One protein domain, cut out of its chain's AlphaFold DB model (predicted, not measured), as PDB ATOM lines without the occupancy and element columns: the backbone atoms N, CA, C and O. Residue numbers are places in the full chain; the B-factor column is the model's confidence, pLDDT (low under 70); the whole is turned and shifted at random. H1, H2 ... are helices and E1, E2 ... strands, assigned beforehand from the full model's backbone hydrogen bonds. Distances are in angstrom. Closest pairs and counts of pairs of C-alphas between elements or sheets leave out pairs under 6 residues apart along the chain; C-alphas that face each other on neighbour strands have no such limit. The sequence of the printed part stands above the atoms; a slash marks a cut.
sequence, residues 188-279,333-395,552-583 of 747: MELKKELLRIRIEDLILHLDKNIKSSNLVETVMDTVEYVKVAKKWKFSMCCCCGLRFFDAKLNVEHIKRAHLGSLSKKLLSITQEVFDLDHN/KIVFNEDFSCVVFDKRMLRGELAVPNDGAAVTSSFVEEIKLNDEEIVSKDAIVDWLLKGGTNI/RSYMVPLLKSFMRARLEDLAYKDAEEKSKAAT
ATOM      1  N   MET A 188     119.989 105.991 147.655       82.44
ATOM      2  CA  MET A 188     120.147 107.409 147.323       82.44
ATOM      3  C   MET A 188     120.180 108.297 148.574       82.44
ATOM      4  O   MET A 188     120.839 109.332 148.570       82.44
ATOM      5  N   GLU A 189     119.560 107.867 149.667       84.62
ATOM      6  CA  GLU A 189     119.505 108.560 150.958       84.62
ATOM      7  C   GLU A 189     120.873 108.511 151.633       84.62
ATOM      8  O   GLU A 189     121.401 109.546 152.036       84.62
ATOM      9  N   LEU A 190     121.510 107.334 151.644       86.12
ATOM     10  CA  LEU A 190     122.884 107.176 152.119       86.12
ATOM     11  C   LEU A 190     123.880 107.947 151.239       86.12
ATOM     12  O   LEU A 190     124.840 108.513 151.757       86.12
ATOM     13  N   LYS A 191     123.651 108.024 149.921       87.62
ATOM     14  CA  LYS A 191     124.476 108.822 148.992       87.62
ATOM     15  C   LYS A 191     124.348 110.327 149.244       87.62
ATOM     16  O   LYS A 191     125.363 111.020 149.262       87.62
ATOM     17  N   LYS A 192     123.131 110.827 149.492       85.00
ATOM     18  CA  LYS A 192     122.860 112.219 149.905       85.00
ATOM     19  C   LYS A 192     123.537 112.525 151.252       85.00
ATOM     20  O   LYS A 192     124.205 113.546 151.379       85.00
ATOM     21  N   GLU A 193     123.438 111.617 152.222       87.19
ATOM     22  CA  GLU A 193     124.025 111.763 153.564       87.19
ATOM     23  C   GLU A 193     125.558 111.560 153.598       87.19
ATOM     24  O   GLU A 193     126.217 112.046 154.515       87.19
ATOM     25  N   LEU A 194     126.175 110.932 152.587       89.00
ATOM     26  CA  LEU A 194     127.640 110.918 152.438       89.00
ATOM     27  C   LEU A 194     128.194 112.304 152.057       89.00
ATOM     28  O   LEU A 194     129.308 112.640 152.460       89.00
ATOM     29  N   LEU A 195     127.424 113.118 151.320       87.62
ATOM     30  CA  LEU A 195     127.790 114.505 150.990       87.62
ATOM     31  C   LEU A 195     127.664 115.469 152.179       87.62
ATOM     32  O   LEU A 195     128.138 116.602 152.088       87.62
ATOM     33  N   ARG A 196     127.022 115.037 153.273       90.62
ATOM     34  CA  ARG A 196     126.835 115.807 154.501       90.62
ATOM     35  C   ARG A 196     127.797 115.310 155.578       90.62
ATOM     36  O   ARG A 196     127.798 114.140 155.954       90.62
ATOM     37  N   ILE A 197     128.642 116.211 156.064       92.69
ATOM     38  CA  ILE A 197     129.713 115.906 157.013       92.69
ATOM     39  C   ILE A 197     129.540 116.806 158.226       92.69
ATOM     40  O   ILE A 197     129.764 118.013 158.135       92.69
ATOM     41  N   ARG A 198     129.161 116.218 159.362       92.25
ATOM     42  CA  ARG A 198     129.175 116.909 160.655       92.25
ATOM     43  C   ARG A 198     130.611 117.261 161.038       92.25
ATOM     44  O   ARG A 198     131.521 116.446 160.854       92.25
ATOM     45  N   ILE A 199     130.824 118.460 161.566       91.06
ATOM     46  CA  ILE A 199     132.162 118.939 161.935       91.06
ATOM     47  C   ILE A 199     132.706 118.140 163.125       91.06
ATOM     48  O   ILE A 199     133.900 117.854 163.176       91.06
ATOM     49  N   GLU A 200     131.835 117.694 164.027       90.75
ATOM     50  CA  GLU A 200     132.182 116.836 165.159       90.75
ATOM     51  C   GLU A 200     132.693 115.467 164.684       90.75
ATOM     52  O   GLU A 200     133.716 114.991 165.172       90.75
ATOM     53  N   ASP A 201     132.038 114.854 163.688       91.94
ATOM     54  CA  ASP A 201     132.489 113.578 163.109       91.94
ATOM     55  C   ASP A 201     133.828 113.732 162.374       91.94
ATOM     56  O   ASP A 201     134.684 112.847 162.460       91.94
ATOM     57  N   LEU A 202     134.025 114.863 161.682       90.06
ATOM     58  CA  LEU A 202     135.301 115.201 161.058       90.06
ATOM     59  C   LEU A 202     136.396 115.317 162.123       90.06
ATOM     60  O   LEU A 202     137.380 114.590 162.034       90.06
ATOM     61  N   ILE A 203     136.221 116.159 163.146       88.69
ATOM     62  CA  ILE A 203     137.195 116.348 164.237       88.69
ATOM     63  C   ILE A 203     137.534 115.007 164.903       88.69
ATOM     64  O   ILE A 203     138.704 114.635 164.969       88.69
ATOM     65  N   LEU A 204     136.520 114.211 165.264       88.12
ATOM     66  CA  LEU A 204     136.703 112.878 165.847       88.12
ATOM     67  C   LEU A 204     137.441 111.896 164.923       88.12
ATOM     68  O   LEU A 204     138.055 110.948 165.415       88.12
ATOM     69  N   HIS A 205     137.379 112.069 163.601       85.75
ATOM     70  CA  HIS A 205     138.187 111.305 162.651       85.75
ATOM     71  C   HIS A 205     139.628 111.828 162.574       85.75
ATOM     72  O   HIS A 205     140.548 111.007 162.511       85.75
ATOM     73  N   LEU A 206     139.836 113.150 162.604       83.44
ATOM     74  CA  LEU A 206     141.165 113.770 162.611       83.44
ATOM     75  C   LEU A 206     141.959 113.319 163.848       83.44
ATOM     76  O   LEU A 206     143.035 112.750 163.679       83.44
ATOM     77  N   ASP A 207     141.389 113.445 165.052       82.81
ATOM     78  CA  ASP A 207     142.019 113.028 166.319       82.81
ATOM     79  C   ASP A 207     142.452 111.553 166.322       82.81
ATOM     80  O   ASP A 207     143.526 111.196 166.813       82.81
ATOM     81  N   LYS A 208     141.612 110.670 165.768       81.94
ATOM     82  CA  LYS A 208     141.850 109.217 165.778       81.94
ATOM     83  C   LYS A 208     142.868 108.768 164.730       81.94
ATOM     84  O   LYS A 208     143.614 107.825 164.987       81.94
ATOM     85  N   ASN A 209     142.885 109.402 163.554       72.50
ATOM     86  CA  ASN A 209     143.595 108.883 162.378       72.50
ATOM     87  C   ASN A 209     144.775 109.755 161.917       72.50
ATOM     88  O   ASN A 209     145.687 109.239 161.271       72.50
ATOM     89  N   ILE A 210     144.804 111.050 162.251       70.56
ATOM     90  CA  ILE A 210     145.835 111.993 161.798       70.56
ATOM     91  C   ILE A 210     146.569 112.577 163.007       70.56
ATOM     92  O   ILE A 210     146.155 113.564 163.605       70.56
ATOM     93  N   LYS A 211     147.727 111.992 163.330       63.78
ATOM     94  CA  LYS A 211     148.603 112.439 164.426       63.78
ATOM     95  C   LYS A 211     149.317 113.756 164.085       63.78
ATOM     96  O   LYS A 211     150.507 113.761 163.775       63.78
ATOM     97  N   SER A 212     148.577 114.861 164.132       65.56
ATOM     98  CA  SER A 212     149.057 116.235 163.967       65.56
ATOM     99  C   SER A 212     148.415 117.130 165.028       65.56
ATOM    100  O   SER A 212     147.206 117.344 165.001       65.56
ATOM    101  N   SER A 213     149.215 117.649 165.964       63.19
ATOM    102  CA  SER A 213     148.729 118.336 167.174       63.19
ATOM    103  C   SER A 213     147.917 119.606 166.910       63.19
ATOM    104  O   SER A 213     147.089 119.972 167.735       63.19
ATOM    105  N   ASN A 214     148.127 120.261 165.766       75.94
ATOM    106  CA  ASN A 214     147.571 121.586 165.467       75.94
ATOM    107  C   ASN A 214     146.461 121.530 164.394       75.94
ATOM    108  O   ASN A 214     145.942 122.563 163.967       75.94
ATOM    109  N   LEU A 215     146.110 120.334 163.898       80.19
ATOM    110  CA  LEU A 215     145.191 120.191 162.764       80.19
ATOM    111  C   LEU A 215     143.735 120.486 163.148       80.19
ATOM    112  O   LEU A 215     143.057 121.216 162.428       80.19
ATOM    113  N   VAL A 216     143.270 119.954 164.282       84.62
ATOM    114  CA  VAL A 216     141.913 120.211 164.792       84.62
ATOM    115  C   VAL A 216     141.731 121.696 165.112       84.62
ATOM    116  O   VAL A 216     140.762 122.295 164.656       84.62
ATOM    117  N   GLU A 217     142.711 122.317 165.774       86.38
ATOM    118  CA  GLU A 217     142.744 123.763 166.025       86.38
ATOM    119  C   GLU A 217     142.646 124.574 164.721       86.38
ATOM    120  O   GLU A 217     141.801 125.458 164.610       86.38
ATOM    121  N   THR A 218     143.427 124.219 163.692       86.56
ATOM    122  CA  THR A 218     143.385 124.881 162.372       86.56
ATOM    123  C   THR A 218     142.010 124.757 161.698       86.56
ATOM    124  O   THR A 218     141.545 125.698 161.052       86.56
ATOM    125  N   VAL A 219     141.339 123.607 161.836       88.56
ATOM    126  CA  VAL A 219     139.969 123.395 161.332       88.56
ATOM    127  C   VAL A 219     138.955 124.222 162.121       88.56
ATOM    128  O   VAL A 219     138.118 124.870 161.501       88.56
ATOM    129  N   MET A 220     139.050 124.277 163.450       89.56
ATOM    130  CA  MET A 220     138.147 125.076 164.289       89.56
ATOM    131  C   MET A 220     138.298 126.585 164.045       89.56
ATOM    132  O   MET A 220     137.297 127.270 163.840       89.56
ATOM    133  N   ASP A 221     139.532 127.091 163.969       89.88
ATOM    134  CA  ASP A 221     139.860 128.470 163.573       89.88
ATOM    135  C   ASP A 221     139.285 128.825 162.190       89.88
ATOM    136  O   ASP A 221     138.711 129.898 161.991       89.88
ATOM    137  N   THR A 222     139.371 127.893 161.238       90.19
ATOM    138  CA  THR A 222     138.796 128.064 159.900       90.19
ATOM    139  C   THR A 222     137.268 128.077 159.928       90.19
ATOM    140  O   THR A 222     136.662 128.925 159.276       90.19
ATOM    141  N   VAL A 223     136.626 127.184 160.687       90.44
ATOM    142  CA  VAL A 223     135.160 127.150 160.830       90.44
ATOM    143  C   VAL A 223     134.651 128.451 161.449       90.44
ATOM    144  O   VAL A 223     133.756 129.069 160.876       90.44
ATOM    145  N   GLU A 224     135.244 128.922 162.550       90.88
ATOM    146  CA  GLU A 224     134.800 130.157 163.206       90.88
ATOM    147  C   GLU A 224     135.071 131.396 162.335       90.88
ATOM    148  O   GLU A 224     134.193 132.249 162.184       90.88
ATOM    149  N   TYR A 225     136.227 131.466 161.659       88.75
ATOM    150  CA  TYR A 225     136.490 132.532 160.691       88.75
ATOM    151  C   TYR A 225     135.452 132.542 159.564       88.75
ATOM    152  O   TYR A 225     134.882 133.589 159.262       88.75
ATOM    153  N   VAL A 226     135.178 131.392 158.938       87.75
ATOM    154  CA  VAL A 226     134.253 131.305 157.798       87.75
ATOM    155  C   VAL A 226     132.797 131.544 158.231       87.75
ATOM    156  O   VAL A 226     132.021 132.148 157.486       87.75
ATOM    157  N   LYS A 227     132.440 131.178 159.466       88.94
ATOM    158  CA  LYS A 227     131.158 131.485 160.118       88.94
ATOM    159  C   LYS A 227     130.927 132.984 160.308       88.94
ATOM    160  O   LYS A 227     129.787 133.421 160.139       88.94
ATOM    161  N   VAL A 228     131.971 133.778 160.561       87.06
ATOM    162  CA  VAL A 228     131.896 135.254 160.547       87.06
ATOM    163  C   VAL A 228     131.966 135.808 159.115       87.06
ATOM    164  O   VAL A 228     131.151 136.645 158.739       87.06
ATOM    165  N   ALA A 229     132.894 135.314 158.292       84.81
ATOM    166  CA  ALA A 229     133.174 135.820 156.945       84.81
ATOM    167  C   ALA A 229     132.046 135.602 155.926       84.81
ATOM    168  O   ALA A 229     131.941 136.342 154.948       84.81
ATOM    169  N   LYS A 230     131.304 134.496 156.079       87.44
ATOM    170  CA  LYS A 230     130.444 133.868 155.055       87.44
ATOM    171  C   LYS A 230     131.161 133.578 153.717       87.44
ATOM    172  O   LYS A 230     130.510 133.307 152.706       87.44
ATOM    173  N   LYS A 231     132.501 133.575 153.709       86.81
ATOM    174  CA  LYS A 231     133.378 133.346 152.546       86.81
ATOM    175  C   LYS A 231     134.512 132.378 152.886       86.81
ATOM    176  O   LYS A 231     135.074 132.449 153.973       86.81
ATOM    177  N   TRP A 232     134.904 131.553 151.916       87.00
ATOM    178  CA  TRP A 232     136.087 130.680 151.992       87.00
ATOM    179  C   TRP A 232     137.408 131.387 151.650       87.00
ATOM    180  O   TRP A 232     138.479 130.937 152.059       87.00
ATOM    181  N   LYS A 233     137.329 132.471 150.867       87.62
ATOM    182  CA  LYS A 233     138.473 133.274 150.413       87.62
ATOM    183  C   LYS A 233     138.764 134.397 151.408       87.62
ATOM    184  O   LYS A 233     137.836 135.073 151.851       87.62
ATOM    185  N   PHE A 234     140.040 134.630 151.697       88.75
ATOM    186  CA  PHE A 234     140.514 135.723 152.545       88.75
ATOM    187  C   PHE A 234     141.869 136.252 152.067       88.75
ATOM    188  O   PHE A 234     142.583 135.578 151.327       88.75
ATOM    189  N   SER A 235     142.249 137.440 152.530       89.62
ATOM    190  CA  SER A 235     143.605 137.967 152.381       89.62
ATOM    191  C   SER A 235     144.275 138.126 153.744       89.62
ATOM    192  O   SER A 235     143.617 138.521 154.705       89.62
ATOM    193  N   MET A 236     145.572 137.828 153.846       90.44
ATOM    194  CA  MET A 236     146.338 137.978 155.094       90.44
ATOM    195  C   MET A 236     147.368 139.106 154.991       90.44
ATOM    196  O   MET A 236     148.108 139.196 154.010       90.44
ATOM    197  N   CYS A 237     147.485 139.947 156.015       92.12
ATOM    198  CA  CYS A 237     148.551 140.938 156.066       92.12
ATOM    199  C   CYS A 237     149.905 140.252 156.283       92.12
ATOM    200  O   CYS A 237     150.129 139.598 157.301       92.12
ATOM    201  N   CYS A 238     150.842 140.449 155.354       89.19
ATOM    202  CA  CYS A 238     152.182 139.865 155.443       89.19
ATOM    203  C   CYS A 238     153.044 140.420 156.591       89.19
ATOM    204  O   CYS A 238     154.040 139.796 156.954       89.19
ATOM    205  N   CYS A 239     152.670 141.568 157.165       88.62
ATOM    206  CA  CYS A 239     153.398 142.223 158.251       88.62
ATOM    207  C   CYS A 239     152.950 141.756 159.645       88.62
ATOM    208  O   CYS A 239     153.790 141.621 160.527       88.62
ATOM    209  N   CYS A 240     151.645 141.525 159.851       91.25
ATOM    210  CA  CYS A 240     151.060 141.265 161.176       91.25
ATOM    211  C   CYS A 240     150.176 140.005 161.268       91.25
ATOM    212  O   CYS A 240     149.727 139.661 162.357       91.25
ATOM    213  N   GLY A 241     149.898 139.313 160.157       87.69
ATOM    214  CA  GLY A 241     149.096 138.081 160.134       87.69
ATOM    215  C   GLY A 241     147.572 138.264 160.225       87.69
ATOM    216  O   GLY A 241     146.844 137.275 160.124       87.69
ATOM    217  N   LEU A 242     147.064 139.494 160.373       89.75
ATOM    218  CA  LEU A 242     145.620 139.773 160.390       89.75
ATOM    219  C   LEU A 242     144.942 139.356 159.074       89.75
ATOM    220  O   LEU A 242     145.531 139.470 157.998       89.75
ATOM    221  N   ARG A 243     143.695 138.876 159.163       90.88
ATOM    222  CA  ARG A 243     142.914 138.327 158.039       90.88
ATOM    223  C   ARG A 243     141.769 139.260 157.642       90.88
ATOM    224  O   ARG A 243     141.089 139.803 158.507       90.88
ATOM    225  N   PHE A 244     141.501 139.368 156.343       87.06
ATOM    226  CA  PHE A 244     140.520 140.283 155.755       87.06
ATOM    227  C   PHE A 244     139.644 139.569 154.716       87.06
ATOM    228  O   PHE A 244     140.142 138.769 153.927       87.06
ATOM    229  N   PHE A 245     138.345 139.885 154.679       81.31
ATOM    230  CA  PHE A 245     137.360 139.270 153.764       81.31
ATOM    231  C   PHE A 245     137.401 139.819 152.317       81.31
ATOM    232  O   PHE A 245     136.545 139.474 151.492       81.31
ATOM    233  N   ASP A 246     138.342 140.727 152.044       76.12
ATOM    234  CA  ASP A 246     138.610 141.404 150.772       76.12
ATOM    235  C   ASP A 246     140.094 141.827 150.747       76.12
ATOM    236  O   ASP A 246     140.627 142.312 151.752       76.12
ATOM    237  N   ALA A 247     140.753 141.671 149.597       76.06
ATOM    238  CA  ALA A 247     142.124 142.116 149.364       76.06
ATOM    239  C   ALA A 247     142.269 143.641 149.511       76.06
ATOM    240  O   ALA A 247     143.265 144.107 150.070       76.06
ATOM    241  N   LYS A 248     141.242 144.416 149.129       78.31
ATOM    242  CA  LYS A 248     141.238 145.883 149.272       78.31
ATOM    243  C   LYS A 248     141.373 146.312 150.735       78.31
ATOM    244  O   LYS A 248     142.116 147.244 151.040       78.31
ATOM    245  N   LEU A 249     140.706 145.602 151.648       83.69
ATOM    246  CA  LEU A 249     140.802 145.850 153.090       83.69
ATOM    247  C   LEU A 249     142.191 145.488 153.640       83.69
ATOM    248  O   LEU A 249     142.699 146.207 154.498       83.69
ATOM    249  N   ASN A 250     142.834 144.438 153.114       83.94
ATOM    250  CA  ASN A 250     144.215 144.086 153.466       83.94
ATOM    251  C   ASN A 250     145.210 145.174 153.023       83.94
ATOM    252  O   ASN A 250     146.024 145.631 153.822       83.94
ATOM    253  N   VAL A 251     145.119 145.644 151.774       77.50
ATOM    254  CA  VAL A 251     145.984 146.720 151.255       77.50
ATOM    255  C   VAL A 251     145.773 148.025 152.019       77.50
ATOM    256  O   VAL A 251     146.741 148.678 152.404       77.50
ATOM    257  N   GLU A 252     144.526 148.397 152.299       79.62
ATOM    258  CA  GLU A 252     144.229 149.625 153.035       79.62
ATOM    259  C   GLU A 252     144.657 149.537 154.513       79.62
ATOM    260  O   GLU A 252     145.145 150.521 155.077       79.62
ATOM    261  N   HIS A 253     144.589 148.349 155.124       87.81
ATOM    262  CA  HIS A 253     145.225 148.077 156.412       87.81
ATOM    263  C   HIS A 253     146.755 148.228 156.339       87.81
ATOM    264  O   HIS A 253     147.323 148.926 157.177       87.81
ATOM    265  N   ILE A 254     147.422 147.658 155.327       83.88
ATOM    266  CA  ILE A 254     148.881 147.777 155.138       83.88
ATOM    267  C   ILE A 254     149.303 149.250 155.016       83.88
ATOM    268  O   ILE A 254     150.240 149.669 155.700       83.88
ATOM    269  N   LYS A 255     148.579 150.066 154.233       78.50
ATOM    270  CA  LYS A 255     148.808 151.522 154.179       78.50
ATOM    271  C   LYS A 255     148.698 152.149 155.572       78.50
ATOM    272  O   LYS A 255     149.646 152.772 156.047       78.50
ATOM    273  N   ARG A 256     147.557 151.974 156.247       80.56
ATOM    274  CA  ARG A 256     147.242 152.675 157.506       80.56
ATOM    275  C   ARG A 256     148.120 152.242 158.680       80.56
ATOM    276  O   ARG A 256     148.589 153.104 159.416       80.56
ATOM    277  N   ALA A 257     148.351 150.941 158.846       84.56
ATOM    278  CA  ALA A 257     149.016 150.363 160.014       84.56
ATOM    279  C   ALA A 257     150.537 150.184 159.859       84.56
ATOM    280  O   ALA A 257     151.231 150.073 160.871       84.56
ATOM    281  N   HIS A 258     151.070 150.124 158.631       86.75
ATOM    282  CA  HIS A 258     152.480 149.759 158.398       86.75
ATOM    283  C   HIS A 258     153.286 150.768 157.559       86.75
ATOM    284  O   HIS A 258     154.510 150.654 157.498       86.75
ATOM    285  N   LEU A 259     152.634 151.779 156.971       76.88
ATOM    286  CA  LEU A 259     153.285 152.895 156.254       76.88
ATOM    287  C   LEU A 259     152.869 154.271 156.809       76.88
ATOM    288  O   LEU A 259     153.666 155.217 156.819       76.88
ATOM    289  N   GLY A 260     151.638 154.365 157.318       69.62
ATOM    290  CA  GLY A 260     150.997 155.597 157.766       69.62
ATOM    291  C   GLY A 260     150.383 156.391 156.609       69.62
ATOM    292  O   GLY A 260     150.593 156.095 155.434       69.62
ATOM    293  N   SER A 261     149.616 157.433 156.937       65.62
ATOM    294  CA  SER A 261     149.065 158.339 155.922       65.62
ATOM    295  C   SER A 261     150.171 159.203 155.313       65.62
ATOM    296  O   SER A 261     150.848 159.937 156.037       65.62
ATOM    297  N   LEU A 262     150.321 159.150 153.984       61.12
ATOM    298  CA  LEU A 262     151.170 160.091 153.250       61.12
ATOM    299  C   LEU A 262     150.636 161.520 153.406       61.12
ATOM    300  O   LEU A 262     151.409 162.405 153.747       61.12
ATOM    301  N   SER A 263     149.321 161.724 153.266       60.09
ATOM    302  CA  SER A 263     148.666 163.028 153.461       60.09
ATOM    303  C   SER A 263     149.043 163.672 154.802       60.09
ATOM    304  O   SER A 263     149.466 164.819 154.803       60.09
ATOM    305  N   LYS A 264     149.017 162.940 155.930       62.00
ATOM    306  CA  LYS A 264     149.425 163.506 157.235       62.00
ATOM    307  C   LYS A 264     150.907 163.900 157.293       62.00
ATOM    308  O   LYS A 264     151.231 164.914 157.901       62.00
ATOM    309  N   LYS A 265     151.792 163.114 156.671       60.28
ATOM    310  CA  LYS A 265     153.240 163.388 156.606       60.28
ATOM    311  C   LYS A 265     153.577 164.539 155.659       60.28
ATOM    312  O   LYS A 265     154.535 165.259 155.896       60.28
ATOM    313  N   LEU A 266     152.809 164.704 154.584       60.44
ATOM    314  CA  LEU A 266     152.954 165.846 153.692       60.44
ATOM    315  C   LEU A 266     152.321 167.105 154.297       60.44
ATOM    316  O   LEU A 266     152.905 168.162 154.132       60.44
ATOM    317  N   LEU A 267     151.228 166.999 155.073       58.91
ATOM    318  CA  LEU A 267     150.687 168.127 155.844       58.91
ATOM    319  C   LEU A 267     151.703 168.670 156.856       58.91
ATOM    320  O   LEU A 267     151.845 169.884 156.959       58.91
ATOM    321  N   SER A 268     152.424 167.802 157.581       59.47
ATOM    322  CA  SER A 268     153.472 168.274 158.496       59.47
ATOM    323  C   SER A 268     154.628 168.928 157.739       59.47
ATOM    324  O   SER A 268     155.074 169.984 158.153       59.47
ATOM    325  N   ILE A 269     155.042 168.385 156.587       55.50
ATOM    326  CA  ILE A 269     156.065 169.009 155.730       55.50
ATOM    327  C   ILE A 269     155.589 170.356 155.165       55.50
ATOM    328  O   ILE A 269     156.377 171.288 155.080       55.50
ATOM    329  N   THR A 270     154.314 170.502 154.794       53.47
ATOM    330  CA  THR A 270     153.792 171.799 154.340       53.47
ATOM    331  C   THR A 270     153.686 172.787 155.495       53.47
ATOM    332  O   THR A 270     154.009 173.950 155.300       53.47
ATOM    333  N   GLN A 271     153.322 172.336 156.701       54.94
ATOM    334  CA  GLN A 271     153.336 173.182 157.895       54.94
ATOM    335  C   GLN A 271     154.771 173.611 158.247       54.94
ATOM    336  O   GLN A 271     155.002 174.797 158.407       54.94
ATOM    337  N   GLU A 272     155.756 172.702 158.225       52.16
ATOM    338  CA  GLU A 272     157.191 173.022 158.356       52.16
ATOM    339  C   GLU A 272     157.650 174.078 157.330       52.16
ATOM    340  O   GLU A 272     158.457 174.942 157.655       52.16
ATOM    341  N   VAL A 273     157.150 174.015 156.089       48.97
ATOM    342  CA  VAL A 273     157.489 174.973 155.021       48.97
ATOM    343  C   VAL A 273     156.790 176.325 155.206       48.97
ATOM    344  O   VAL A 273     157.407 177.344 154.908       48.97
ATOM    345  N   PHE A 274     155.550 176.360 155.707       50.31
ATOM    346  CA  PHE A 274     154.808 177.605 155.951       50.31
ATOM    347  C   PHE A 274     155.187 178.284 157.277       50.31
ATOM    348  O   PHE A 274     155.288 179.506 157.313       50.31
ATOM    349  N   ASP A 275     155.465 177.535 158.346       44.38
ATOM    350  CA  ASP A 275     155.863 178.077 159.656       44.38
ATOM    351  C   ASP A 275     157.188 178.858 159.574       44.38
ATOM    352  O   ASP A 275     157.408 179.787 160.353       44.38
ATOM    353  N   LEU A 276     158.056 178.533 158.607       45.16
ATOM    354  CA  LEU A 276     159.274 179.297 158.313       45.16
ATOM    355  C   LEU A 276     158.986 180.731 157.822       45.16
ATOM    356  O   LEU A 276     159.760 181.628 158.145       45.16
ATOM    357  N   ASP A 277     157.871 180.960 157.115       41.00
ATOM    358  CA  ASP A 277     157.397 182.302 156.732       41.00
ATOM    359  C   ASP A 277     156.498 182.925 157.824       41.00
ATOM    360  O   ASP A 277     156.568 184.125 158.105       41.00
ATOM    361  N   HIS A 278     155.634 182.125 158.461       37.12
ATOM    362  CA  HIS A 278     154.532 182.636 159.290       37.12
ATOM    363  C   HIS A 278     154.983 183.222 160.644       37.12
ATOM    364  O   HIS A 278     154.315 184.103 161.187       37.12
ATOM    365  N   ASN A 279     156.157 182.824 161.156       32.03
ATOM    366  CA  ASN A 279     156.758 183.403 162.371       32.03
ATOM    367  C   ASN A 279     157.124 184.905 162.246       32.03
ATOM    368  O   ASN A 279     157.514 185.522 163.234       32.03
ATOM    369  N   LYS A 333     132.569 122.237 145.167       78.94
ATOM    370  CA  LYS A 333     131.746 123.229 145.866       78.94
ATOM    371  C   LYS A 333     131.246 122.681 147.204       78.94
ATOM    372  O   LYS A 333     130.298 121.902 147.249       78.94
ATOM    373  N   ILE A 334     131.873 123.162 148.277       85.06
ATOM    374  CA  ILE A 334     131.438 122.990 149.664       85.06
ATOM    375  C   ILE A 334     130.818 124.271 150.233       85.06
ATOM    376  O   ILE A 334     131.263 125.383 149.934       85.06
ATOM    377  N   VAL A 335     129.808 124.096 151.080       85.38
ATOM    378  CA  VAL A 335     129.115 125.141 151.853       85.38
ATOM    379  C   VAL A 335     128.823 124.631 153.266       85.38
ATOM    380  O   VAL A 335     128.829 123.424 153.496       85.38
ATOM    381  N   PHE A 336     128.548 125.528 154.206       86.62
ATOM    382  CA  PHE A 336     127.958 125.184 155.498       86.62
ATOM    383  C   PHE A 336     126.425 125.202 155.432       86.62
ATOM    384  O   PHE A 336     125.837 125.918 154.617       86.62
ATOM    385  N   ASN A 337     125.788 124.437 156.319       85.25
ATOM    386  CA  ASN A 337     124.388 124.640 156.702       85.25
ATOM    387  C   ASN A 337     124.208 125.918 157.548       85.25
ATOM    388  O   ASN A 337     125.177 126.532 157.992       85.25
ATOM    389  N   GLU A 338     122.954 126.319 157.768       80.25
ATOM    390  CA  GLU A 338     122.576 127.582 158.426       80.25
ATOM    391  C   GLU A 338     123.175 127.742 159.834       80.25
ATOM    392  O   GLU A 338     123.628 128.827 160.203       80.25
ATOM    393  N   ASP A 339     123.225 126.643 160.587       84.62
ATOM    394  CA  ASP A 339     123.754 126.522 161.947       84.62
ATOM    395  C   ASP A 339     125.263 126.206 162.009       84.62
ATOM    396  O   ASP A 339     125.837 126.170 163.095       84.62
ATOM    397  N   PHE A 340     125.925 126.019 160.860       85.81
ATOM    398  CA  PHE A 340     127.358 125.714 160.738       85.81
ATOM    399  C   PHE A 340     127.819 124.421 161.447       85.81
ATOM    400  O   PHE A 340     129.008 124.269 161.705       85.81
ATOM    401  N   SER A 341     126.929 123.457 161.718       86.94
ATOM    402  CA  SER A 341     127.295 122.125 162.249       86.94
ATOM    403  C   SER A 341     127.786 121.134 161.184       86.94
ATOM    404  O   SER A 341     128.441 120.141 161.499       86.94
ATOM    405  N   CYS A 342     127.470 121.370 159.909       88.69
ATOM    406  CA  CYS A 342     127.780 120.483 158.791       88.69
ATOM    407  C   CYS A 342     128.440 121.237 157.637       88.69
ATOM    408  O   CYS A 342     127.944 122.273 157.195       88.69
ATOM    409  N   VAL A 343     129.472 120.633 157.050       90.56
ATOM    410  CA  VAL A 343     129.880 120.942 155.677       90.56
ATOM    411  C   VAL A 343     129.084 120.052 154.721       90.56
ATOM    412  O   VAL A 343     128.925 118.852 154.958       90.56
ATOM    413  N   VAL A 344     128.577 120.640 153.643       87.88
ATOM    414  CA  VAL A 344     127.768 119.979 152.617       87.88
ATOM    415  C   VAL A 344     128.423 120.186 151.253       87.88
ATOM    416  O   VAL A 344     128.712 121.319 150.860       87.88
ATOM    417  N   PHE A 345     128.655 119.093 150.529       85.62
ATOM    418  CA  PHE A 345     129.063 119.121 149.121       85.62
ATOM    419  C   PHE A 345     127.858 119.333 148.193       85.62
ATOM    420  O   PHE A 345     126.746 118.884 148.476       85.62
ATOM    421  N   ASP A 346     128.082 119.992 147.056       81.06
ATOM    422  CA  ASP A 346     127.057 120.224 146.034       81.06
ATOM    423  C   ASP A 346     126.432 118.900 145.545       81.06
ATOM    424  O   ASP A 346     127.127 118.013 145.037       81.06
ATOM    425  N   LYS A 347     125.098 118.776 145.668       77.62
ATOM    426  CA  LYS A 347     124.318 117.577 145.293       77.62
ATOM    427  C   LYS A 347     124.600 117.118 143.851       77.62
ATOM    428  O   LYS A 347     124.473 115.932 143.551       77.62
ATOM    429  N   ARG A 348     125.025 118.027 142.963       75.12
ATOM    430  CA  ARG A 348     125.348 117.745 141.553       75.12
ATOM    431  C   ARG A 348     126.568 116.833 141.367       75.12
ATOM    432  O   ARG A 348     126.651 116.135 140.356       75.12
ATOM    433  N   MET A 349     127.435 116.704 142.376       77.00
ATOM    434  CA  MET A 349     128.512 115.703 142.374       77.00
ATOM    435  C   MET A 349     127.984 114.262 142.238       77.00
ATOM    436  O   MET A 349     128.686 113.419 141.684       77.00
ATOM    437  N   LEU A 350     126.735 113.980 142.645       76.06
ATOM    438  CA  LEU A 350     126.092 112.670 142.440       76.06
ATOM    439  C   LEU A 350     125.791 112.351 140.964       76.06
ATOM    440  O   LEU A 350     125.632 111.181 140.631       76.06
ATOM    441  N   ARG A 351     125.742 113.356 140.077       70.62
ATOM    442  CA  ARG A 351     125.616 113.177 138.615       70.62
ATOM    443  C   ARG A 351     126.969 113.144 137.890       70.62
ATOM    444  O   ARG A 351     127.010 112.918 136.684       70.62
ATOM    445  N   GLY A 352     128.072 113.367 138.611       66.94
ATOM    446  CA  GLY A 352     129.419 113.521 138.051       66.94
ATOM    447  C   GLY A 352     129.816 114.966 137.715       66.94
ATOM    448  O   GLY A 352     130.913 115.184 137.202       66.94
ATOM    449  N   GLU A 353     128.986 115.963 138.039       70.50
ATOM    450  CA  GLU A 353     129.322 117.390 137.912       70.50
ATOM    451  C   GLU A 353     130.292 117.818 139.034       70.50
ATOM    452  O   GLU A 353     129.907 118.445 140.020       70.50
ATOM    453  N   LEU A 354     131.566 117.436 138.914       64.69
ATOM    454  CA  LEU A 354     132.590 117.706 139.936       64.69
ATOM    455  C   LEU A 354     133.136 119.148 139.892       64.69
ATOM    456  O   LEU A 354     133.581 119.669 140.913       64.69
ATOM    457  N   ALA A 355     133.105 119.801 138.726       59.06
ATOM    458  CA  ALA A 355     133.661 121.138 138.518       59.06
ATOM    459  C   ALA A 355     132.550 122.196 138.409       59.06
ATOM    460  O   ALA A 355     131.868 122.294 137.392       59.06
ATOM    461  N   VAL A 356     132.402 123.016 139.451       58.09
ATOM    462  CA  VAL A 356     131.431 124.121 139.517       58.09
ATOM    463  C   VAL A 356     132.187 125.452 139.630       58.09
ATOM    464  O   VAL A 356     133.009 125.580 140.539       58.09
ATOM    465  N   PRO A 357     131.908 126.466 138.783       54.88
ATOM    466  CA  PRO A 357     132.444 127.816 138.961       54.88
ATOM    467  C   PRO A 357     132.068 128.367 140.341       54.88
ATOM    468  O   PRO A 357     130.888 128.464 140.679       54.88
ATOM    469  N   ASN A 358     133.073 128.679 141.162       59.25
ATOM    470  CA  ASN A 358     132.872 128.891 142.592       59.25
ATOM    471  C   ASN A 358     133.290 130.303 143.044       59.25
ATOM    472  O   ASN A 358     134.474 130.605 143.261       59.25
ATOM    473  N   ASP A 359     132.275 131.155 143.213       64.88
ATOM    474  CA  ASP A 359     132.348 132.541 143.692       64.88
ATOM    475  C   ASP A 359     133.233 132.717 144.943       64.88
ATOM    476  O   ASP A 359     134.033 133.653 145.015       64.88
ATOM    477  N   GLY A 360     133.205 131.765 145.877       68.00
ATOM    478  CA  GLY A 360     133.878 131.844 147.175       68.00
ATOM    479  C   GLY A 360     132.927 131.976 148.365       68.00
ATOM    480  O   GLY A 360     133.421 132.064 149.489       68.00
ATOM    481  N   ALA A 361     131.610 131.981 148.145       77.56
ATOM    482  CA  ALA A 361     130.607 131.961 149.202       77.56
ATOM    483  C   ALA A 361     130.695 130.656 150.005       77.56
ATOM    484  O   ALA A 361     130.926 129.578 149.450       77.56
ATOM    485  N   ALA A 362     130.522 130.758 151.322       76.88
ATOM    486  CA  ALA A 362     130.563 129.614 152.230       76.88
ATOM    487  C   ALA A 362     129.183 129.151 152.716       76.88
ATOM    488  O   ALA A 362     129.099 128.183 153.462       76.88
ATOM    489  N   VAL A 363     128.113 129.815 152.283       75.25
ATOM    490  CA  VAL A 363     126.717 129.458 152.571       75.25
ATOM    491  C   VAL A 363     125.947 129.501 151.255       75.25
ATOM    492  O   VAL A 363     126.238 130.334 150.395       75.25
ATOM    493  N   THR A 364     124.968 128.619 151.079       63.34
ATOM    494  CA  THR A 364     123.971 128.754 150.009       63.34
ATOM    495  C   THR A 364     123.125 130.005 150.218       63.34
ATOM    496  O   THR A 364     122.597 130.222 151.306       63.34
ATOM    497  N   SER A 365     122.906 130.787 149.160       50.91
ATOM    498  CA  SER A 365     121.720 131.642 149.114       50.91
ATOM    499  C   SER A 365     120.477 130.746 149.181       50.91
ATOM    500  O   SER A 365     120.402 129.735 148.483       50.91
ATOM    501  N   SER A 366     119.483 131.115 149.991       44.94
ATOM    502  CA  SER A 366     118.243 130.340 150.195       44.94
ATOM    503  C   SER A 366     117.302 130.319 148.975       44.94
ATOM    504  O   SER A 366     116.143 129.936 149.090       44.94
ATOM    505  N   PHE A 367     117.797 130.747 147.811       34.09
ATOM    506  CA  PHE A 367     117.088 130.802 146.533       34.09
ATOM    507  C   PHE A 367     117.551 129.710 145.549       34.09
ATOM    508  O   PHE A 367     117.049 129.628 144.433       34.09
ATOM    509  N   VAL A 368     118.513 128.859 145.930       41.59
ATOM    510  CA  VAL A 368     118.789 127.638 145.161       41.59
ATOM    511  C   VAL A 368     117.638 126.670 145.417       41.59
ATOM    512  O   VAL A 368     117.602 126.018 146.460       41.59
ATOM    513  N   GLU A 369     116.697 126.612 144.471       38.94
ATOM    514  CA  GLU A 369     115.601 125.643 144.464       38.94
ATOM    515  C   GLU A 369     116.118 124.234 144.774       38.94
ATOM    516  O   GLU A 369     117.217 123.846 144.358       38.94
ATOM    517  N   GLU A 370     115.313 123.430 145.473       44.31
ATOM    518  CA  GLU A 370     115.627 122.017 145.626       44.31
ATOM    519  C   GLU A 370     115.642 121.343 144.253       44.31
ATOM    520  O   GLU A 370     114.595 120.989 143.709       44.31
ATOM    521  N   ILE A 371     116.847 121.145 143.706       52.25
ATOM    522  CA  ILE A 371     117.080 120.354 142.499       52.25
ATOM    523  C   ILE A 371     116.531 118.953 142.775       52.25
ATOM    524  O   ILE A 371     117.182 118.138 143.439       52.25
ATOM    525  N   LYS A 372     115.311 118.698 142.293       48.12
ATOM    526  CA  LYS A 372     114.633 117.412 142.425       48.12
ATOM    527  C   LYS A 372     115.468 116.372 141.693       48.12
ATOM    528  O   LYS A 372     115.608 116.407 140.474       48.12
ATOM    529  N   LEU A 373     116.072 115.481 142.469       51.66
ATOM    530  CA  LEU A 373     116.819 114.348 141.949       51.66
ATOM    531  C   LEU A 373     115.802 113.301 141.494       51.66
ATOM    532  O   LEU A 373     115.320 112.520 142.308       51.66
ATOM    533  N   ASN A 374     115.470 113.319 140.204       53.50
ATOM    534  CA  ASN A 374     114.775 112.214 139.558       53.50
ATOM    535  C   ASN A 374     115.765 111.041 139.449       53.50
ATOM    536  O   ASN A 374     116.859 111.213 138.905       53.50
ATOM    537  N   ASP A 375     115.403 109.860 139.953       53.31
ATOM    538  CA  ASP A 375     116.339 108.729 140.098       53.31
ATOM    539  C   ASP A 375     116.858 108.152 138.760       53.31
ATOM    540  O   ASP A 375     117.839 107.405 138.736       53.31
ATOM    541  N   GLU A 376     116.239 108.527 137.637       50.59
ATOM    542  CA  GLU A 376     116.593 108.065 136.289       50.59
ATOM    543  C   GLU A 376     117.744 108.865 135.637       50.59
ATOM    544  O   GLU A 376     118.418 108.349 134.746       50.59
ATOM    545  N   GLU A 377     118.043 110.092 136.089       48.75
ATOM    546  CA  GLU A 377     118.948 111.033 135.391       48.75
ATOM    547  C   GLU A 377     120.411 111.022 135.908       48.75
ATOM    548  O   GLU A 377     121.125 112.029 135.907       48.75
ATOM    549  N   ILE A 378     120.897 109.868 136.378       53.47
ATOM    550  CA  ILE A 378     122.266 109.712 136.911       53.47
ATOM    551  C   ILE A 378     123.209 109.202 135.810       53.47
ATOM    552  O   ILE A 378     123.525 108.013 135.725       53.47
ATOM    553  N   VAL A 379     123.668 110.133 134.968       49.44
ATOM    554  CA  VAL A 379     124.451 109.860 133.743       49.44
ATOM    555  C   VAL A 379     125.835 109.241 134.013       49.44
ATOM    556  O   VAL A 379     126.345 108.502 133.174       49.44
ATOM    557  N   SER A 380     126.445 109.474 135.183       53.91
ATOM    558  CA  SER A 380     127.718 108.839 135.566       53.91
ATOM    559  C   SER A 380     127.707 108.343 137.011       53.91
ATOM    560  O   SER A 380     127.985 109.090 137.949       53.91
ATOM    561  N   LYS A 381     127.389 107.054 137.194       61.00
ATOM    562  CA  LYS A 381     127.209 106.439 138.522       61.00
ATOM    563  C   LYS A 381     128.489 106.392 139.367       61.00
ATOM    564  O   LYS A 381     128.390 106.469 140.586       61.00
ATOM    565  N   ASP A 382     129.665 106.315 138.746       72.25
ATOM    566  CA  ASP A 382     130.936 106.047 139.437       72.25
ATOM    567  C   ASP A 382     131.828 107.287 139.642       72.25
ATOM    568  O   ASP A 382     132.783 107.222 140.417       72.25
ATOM    569  N   ALA A 383     131.543 108.425 138.995       79.56
ATOM    570  CA  ALA A 383     132.470 109.565 138.924       79.56
ATOM    571  C   ALA A 383     132.909 110.120 140.293       79.56
ATOM    572  O   ALA A 383     134.075 110.474 140.471       79.56
ATOM    573  N   ILE A 384     132.004 110.162 141.277       83.75
ATOM    574  CA  ILE A 384     132.329 110.581 142.649       83.75
ATOM    575  C   ILE A 384     133.181 109.543 143.399       83.75
ATOM    576  O   ILE A 384     134.042 109.916 144.193       83.75
ATOM    577  N   VAL A 385     133.008 108.249 143.115       85.31
ATOM    578  CA  VAL A 385     133.831 107.175 143.693       85.31
ATOM    579  C   VAL A 385     135.235 107.208 143.103       85.31
ATOM    580  O   VAL A 385     136.216 107.171 143.844       85.31
ATOM    581  N   ASP A 386     135.348 107.351 141.780       83.69
ATOM    582  CA  ASP A 386     136.641 107.534 141.124       83.69
ATOM    583  C   ASP A 386     137.323 108.824 141.595       83.69
ATOM    584  O   ASP A 386     138.526 108.812 141.847       83.69
ATOM    585  N   TRP A 387     136.577 109.910 141.831       85.62
ATOM    586  CA  TRP A 387     137.116 111.103 142.485       85.62
ATOM    587  C   TRP A 387     137.655 110.798 143.887       85.62
ATOM    588  O   TRP A 387     138.827 111.085 144.131       85.62
ATOM    589  N   LEU A 388     136.863 110.196 144.788       84.62
ATOM    590  CA  LEU A 388     137.277 109.841 146.159       84.62
ATOM    591  C   LEU A 388     138.555 108.989 146.180       84.62
ATOM    592  O   LEU A 388     139.447 109.232 146.995       84.62
ATOM    593  N   LEU A 389     138.655 108.014 145.274       80.25
ATOM    594  CA  LEU A 389     139.772 107.073 145.211       80.25
ATOM    595  C   LEU A 389     141.006 107.624 144.468       80.25
ATOM    596  O   LEU A 389     142.112 107.129 144.702       80.25
ATOM    597  N   LYS A 390     140.856 108.648 143.611       76.81
ATOM    598  CA  LYS A 390     141.957 109.245 142.832       76.81
ATOM    599  C   LYS A 390     142.818 110.196 143.672       76.81
ATOM    600  O   LYS A 390     142.336 111.181 144.238       76.81
ATOM    601  N   GLY A 391     144.123 109.922 143.662       58.09
ATOM    602  CA  GLY A 391     145.145 110.608 144.453       58.09
ATOM    603  C   GLY A 391     145.526 109.810 145.704       58.09
ATOM    604  O   GLY A 391     144.659 109.343 146.440       58.09
ATOM    605  N   GLY A 392     146.830 109.637 145.937       55.03
ATOM    606  CA  GLY A 392     147.340 108.953 147.127       55.03
ATOM    607  C   GLY A 392     147.084 109.782 148.385       55.03
ATOM    608  O   GLY A 392     147.524 110.924 148.477       55.03
ATOM    609  N   THR A 393     146.375 109.214 149.358       56.25
ATOM    610  CA  THR A 393     145.924 109.914 150.570       56.25
ATOM    611  C   THR A 393     147.018 110.036 151.635       56.25
ATOM    612  O   THR A 393     146.839 109.579 152.762       56.25
ATOM    613  N   ASN A 394     148.135 110.705 151.320       69.38
ATOM    614  CA  ASN A 394     148.953 111.322 152.368       69.38
ATOM    615  C   ASN A 394     148.478 112.756 152.633       69.38
ATOM    616  O   ASN A 394     149.101 113.748 152.256       69.38
ATOM    617  N   ILE A 395     147.348 112.849 153.332       70.50
ATOM    618  CA  ILE A 395     146.778 114.112 153.810       70.50
ATOM    619  C   ILE A 395     147.782 114.911 154.667       70.50
ATOM    620  O   ILE A 395     147.799 116.137 154.616       70.50
ATOM    621  N   ARG A 552     139.447 126.251 151.203       86.19
ATOM    622  CA  ARG A 552     139.078 125.003 150.507       86.19
ATOM    623  C   ARG A 552     140.292 124.210 150.031       86.19
ATOM    624  O   ARG A 552     140.216 122.986 149.979       86.19
ATOM    625  N   SER A 553     141.414 124.893 149.790       82.06
ATOM    626  CA  SER A 553     142.696 124.287 149.401       82.06
ATOM    627  C   SER A 553     143.213 123.215 150.364       82.06
ATOM    628  O   SER A 553     143.923 122.314 149.922       82.06
ATOM    629  N   TYR A 554     142.827 123.269 151.645       84.19
ATOM    630  CA  TYR A 554     143.154 122.242 152.639       84.19
ATOM    631  C   TYR A 554     141.900 121.562 153.229       84.19
ATOM    632  O   TYR A 554     141.930 120.358 153.490       84.19
ATOM    633  N   MET A 555     140.769 122.276 153.349       87.44
ATOM    634  CA  MET A 555     139.505 121.699 153.831       87.44
ATOM    635  C   MET A 555     138.952 120.612 152.902       87.44
ATOM    636  O   MET A 555     138.539 119.562 153.389       87.44
ATOM    637  N   VAL A 556     138.955 120.809 151.578       86.81
ATOM    638  CA  VAL A 556     138.397 119.806 150.651       86.81
ATOM    639  C   VAL A 556     139.201 118.494 150.671       86.81
ATOM    640  O   VAL A 556     138.569 117.445 150.793       86.81
ATOM    641  N   PRO A 557     140.552 118.491 150.672       84.19
ATOM    642  CA  PRO A 557     141.343 117.284 150.941       84.19
ATOM    643  C   PRO A 557     140.995 116.554 152.251       84.19
ATOM    644  O   PRO A 557     140.880 115.327 152.246       84.19
ATOM    645  N   LEU A 558     140.780 117.278 153.359       86.69
ATOM    646  CA  LEU A 558     140.390 116.683 154.649       86.69
ATOM    647  C   LEU A 558     139.014 116.008 154.568       86.69
ATOM    648  O   LEU A 558     138.864 114.842 154.932       86.69
ATOM    649  N   LEU A 559     138.024 116.729 154.040       88.94
ATOM    650  CA  LEU A 559     136.654 116.245 153.870       88.94
ATOM    651  C   LEU A 559     136.604 115.037 152.919       88.94
ATOM    652  O   LEU A 559     135.953 114.040 153.222       88.94
ATOM    653  N   LYS A 560     137.369 115.075 151.820       86.75
ATOM    654  CA  LYS A 560     137.546 113.960 150.881       86.75
ATOM    655  C   LYS A 560     138.125 112.719 151.570       86.75
ATOM    656  O   LYS A 560     137.622 111.616 151.359       86.75
ATOM    657  N   SER A 561     139.149 112.890 152.411       85.44
ATOM    658  CA  SER A 561     139.745 111.798 153.195       85.44
ATOM    659  C   SER A 561     138.725 111.169 154.154       85.44
ATOM    660  O   SER A 561     138.621 109.945 154.226       85.44
ATOM    661  N   PHE A 562     137.924 111.995 154.836       88.81
ATOM    662  CA  PHE A 562     136.850 111.540 155.721       88.81
ATOM    663  C   PHE A 562     135.749 110.770 154.968       88.81
ATOM    664  O   PHE A 562     135.411 109.650 155.353       88.81
ATOM    665  N   MET A 563     135.225 111.325 153.866       89.88
ATOM    666  CA  MET A 563     134.215 110.664 153.023       89.88
ATOM    667  C   MET A 563     134.699 109.312 152.512       89.88
ATOM    668  O   MET A 563     133.955 108.334 152.549       89.88
ATOM    669  N   ARG A 564     135.954 109.252 152.052       88.12
ATOM    670  CA  ARG A 564     136.577 108.023 151.572       88.12
ATOM    671  C   ARG A 564     136.624 106.966 152.675       88.12
ATOM    672  O   ARG A 564     136.175 105.852 152.437       88.12
ATOM    673  N   ALA A 565     137.096 107.317 153.872       88.44
ATOM    674  CA  ALA A 565     137.149 106.389 155.000       88.44
ATOM    675  C   ALA A 565     135.750 105.898 155.427       88.44
ATOM    676  O   ALA A 565     135.568 104.708 155.667       88.44
ATOM    677  N   ARG A 566     134.743 106.789 155.455       90.00
ATOM    678  CA  ARG A 566     133.333 106.442 155.739       90.00
ATOM    679  C   ARG A 566     132.759 105.489 154.681       90.00
ATOM    680  O   ARG A 566     132.043 104.558 155.031       90.00
ATOM    681  N   LEU A 567     133.092 105.683 153.403       90.38
ATOM    682  CA  LEU A 567     132.648 104.814 152.309       90.38
ATOM    683  C   LEU A 567     133.385 103.459 152.282       90.38
ATOM    684  O   LEU A 567     132.761 102.437 152.007       90.38
ATOM    685  N   GLU A 568     134.685 103.432 152.595       90.19
ATOM    686  CA  GLU A 568     135.476 102.198 152.724       90.19
ATOM    687  C   GLU A 568     134.993 101.333 153.912       90.19
ATOM    688  O   GLU A 568     134.876 100.118 153.763       90.19
ATOM    689  N   ASP A 569     134.624 101.943 155.047       90.62
ATOM    690  CA  ASP A 569     134.015 101.271 156.211       90.62
ATOM    691  C   ASP A 569     132.617 100.693 155.908       90.62
ATOM    692  O   ASP A 569     132.345  99.530 156.214       90.62
ATOM    693  N   LEU A 570     131.745 101.456 155.239       91.62
ATOM    694  CA  LEU A 570     130.424 100.970 154.815       91.62
ATOM    695  C   LEU A 570     130.528  99.804 153.814       91.62
ATOM    696  O   LEU A 570     129.841  98.795 153.969       91.62
ATOM    697  N   ALA A 571     131.429  99.901 152.832       89.25
ATOM    698  CA  ALA A 571     131.673  98.833 151.859       89.25
ATOM    699  C   ALA A 571     132.348  97.590 152.474       89.25
ATOM    700  O   ALA A 571     132.212  96.487 151.942       89.25
ATOM    701  N   TYR A 572     133.074  97.742 153.589       89.50
ATOM    702  CA  TYR A 572     133.579  96.610 154.367       89.50
ATOM    703  C   TYR A 572     132.437  95.883 155.089       89.50
ATOM    704  O   TYR A 572     132.351  94.659 154.997       89.50
ATOM    705  N   LYS A 573     131.537  96.625 155.748       90.44
ATOM    706  CA  LYS A 573     130.394  96.071 156.498       90.44
ATOM    707  C   LYS A 573     129.406  95.331 155.600       90.44
ATOM    708  O   LYS A 573     129.083  94.187 155.896       90.44
ATOM    709  N   ASP A 574     129.032  95.908 154.459       89.44
ATOM    710  CA  ASP A 574     128.207  95.234 153.443       89.44
ATOM    711  C   ASP A 574     128.834  93.914 152.957       89.44
ATOM    712  O   ASP A 574     128.146  92.901 152.829       89.44
ATOM    713  N   ALA A 575     130.153  93.893 152.737       87.12
ATOM    714  CA  ALA A 575     130.859  92.676 152.348       87.12
ATOM    715  C   ALA A 575     130.908  91.635 153.485       87.12
ATOM    716  O   ALA A 575     130.817  90.437 153.217       87.12
ATOM    717  N   GLU A 576     131.029  92.066 154.745       87.31
ATOM    718  CA  GLU A 576     130.992  91.188 155.920       87.31
ATOM    719  C   GLU A 576     129.590  90.588 156.135       87.31
ATOM    720  O   GLU A 576     129.458  89.381 156.341       87.31
ATOM    721  N   GLU A 577     128.537  91.399 156.024       88.62
ATOM    722  CA  GLU A 577     127.133  90.978 156.120       88.62
ATOM    723  C   GLU A 577     126.754  90.008 154.994       88.62
ATOM    724  O   GLU A 577     126.218  88.934 155.267       88.62
ATOM    725  N   LYS A 578     127.128  90.301 153.741       85.44
ATOM    726  CA  LYS A 578     126.944  89.370 152.612       85.44
ATOM    727  C   LYS A 578     127.722  88.067 152.797       85.44
ATOM    728  O   LYS A 578     127.218  87.007 152.432       85.44
ATOM    729  N   SER A 579     128.918  88.116 153.388       81.00
ATOM    730  CA  SER A 579     129.709  86.917 153.702       81.00
ATOM    731  C   SER A 579     129.041  86.054 154.783       81.00
ATOM    732  O   SER A 579     129.049  84.827 154.676       81.00
ATOM    733  N   LYS A 580     128.423  86.673 155.800       84.12
ATOM    734  CA  LYS A 580     127.626  85.980 156.829       84.12
ATOM    735  C   LYS A 580     126.370  85.354 156.229       84.12
ATOM    736  O   LYS A 580     126.219  84.141 156.313       84.12
ATOM    737  N   ALA A 581     125.558  86.134 155.514       85.31
ATOM    738  CA  ALA A 581     124.334  85.656 154.871       85.31
ATOM    739  C   ALA A 581     124.593  84.516 153.865       85.31
ATOM    740  O   ALA A 581     123.844  83.543 153.826       85.31
ATOM    741  N   ALA A 582     125.683  84.580 153.090       80.75
ATOM    742  CA  ALA A 582     126.086  83.484 152.204       80.75
ATOM    743  C   ALA A 582     126.505  82.217 152.975       80.75
ATOM    744  O   ALA A 582     126.229  81.107 152.528       80.75
ATOM    745  N   THR A 583     127.141  82.371 154.141       73.94
ATOM    746  CA  THR A 583     127.498  81.247 155.023       73.94
ATOM    747  C   THR A 583     126.251  80.627 155.659       73.94
ATOM    748  O   THR A 583     126.113  79.410 155.676       73.94
TER     749      THR A 583
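AT A GLANCE: This is residues 188 to 279, 333 to 395 and 552 to 583 of the 747 residues of an uncharacterized protein of Quercus lobata (UniProt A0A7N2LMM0). A small body built on a three-stranded sheet has a helical arm sticking out at each of two opposite ends: residues 569 to 583 of H8 at one, residues 259 to 279 with H5 at the other. In the body, H2 and the first part of H8 cover one face of the sheet, making two layers, while E2 and H4 lead out to H5. The printed part has 187 residues, mostly helix by class, with eight named helices and four named strands in the order H1 E1 H2 H3 E2 H4 H5 E3 E4 H6 H7 H8; the sheet E1 - E4 - E3 is all antiparallel. The whole is extended, with a radius of gyration of the C-alphas of 24.9 A and spans of 106 by 40 by 29 A.

HOW THE PARTS SIT: The inner strand E4, residues 342 to 345, has the edge strands E1, residues 196 to 198, and E3, residues 334 to 336, as neighbours. N 197 and O 343 of E1 and E4 are within hydrogen-bond range at 2.9 A; in the hairpin E3 and E4, N 344 and O 335 are at 2.8 A. H8, residues 552 to 583, is on the sheet at a height of 11.7 A and runs across the strands, at 77 degrees to E1 on the local plane. H2, residues 199 to 209, only just touches H8, with 3 pairs of C-alphas within 8 A, the closest those of Leu 202 and Phe 562, 6.7 A. H3, residues 215 to 229, forms a helical hairpin with H2, a shallow tilt of 19 degrees, opposite ways; their closest C-alphas, Ile 203 and Val 216, are 6.1 A apart. H1, residues 188 to 194, only grazes the sheet. H7, residues 383 to 389, touches H8, about perpendicular at 86 degrees, the C-alphas of Leu 388 and Arg 564 being closest at 5.8 A. H6, residues 347 to 351, touches H7, closest at the C-alphas of Met 349 and Ile 384, 6.4 A. E2, residues 233 to 236, pairs with no named strand. H4, residues 247 to 259, and H5, residues 262 to 278, touch no helix. Every O i to N i+4 pair is within hydrogen-bond range in H1, H3, H4 and H7, but 6 of 7 in H2, 11 of 13 in H5, 27 of 28 in H8 and 0 of 1 in H6, where 2 of 2 O i to N i+3 pairs are.

IN THESE COORDINATES: H1 begins at C-alpha 188, (120.147, 107.409, 147.323). H8 is 45.5 A long and ends at C-alpha 583, (127.498, 81.247, 155.023). H5 is 23.6 A long, H3 20.6 A.

THE WHOLE: The C-alphas of Asn 279 and Thr 583, the two farthest apart, are 106.5 A from each other. Residues 280 to 332 and 396 to 551 are not printed; the gaps are 67.2 A and 13.7 A between C-alphas. The link H6 to H7, 31 residues, is long. Mean pLDDT of the printed part is 76.3; residues 260 to 279 and 364 to 381 are among those under 70.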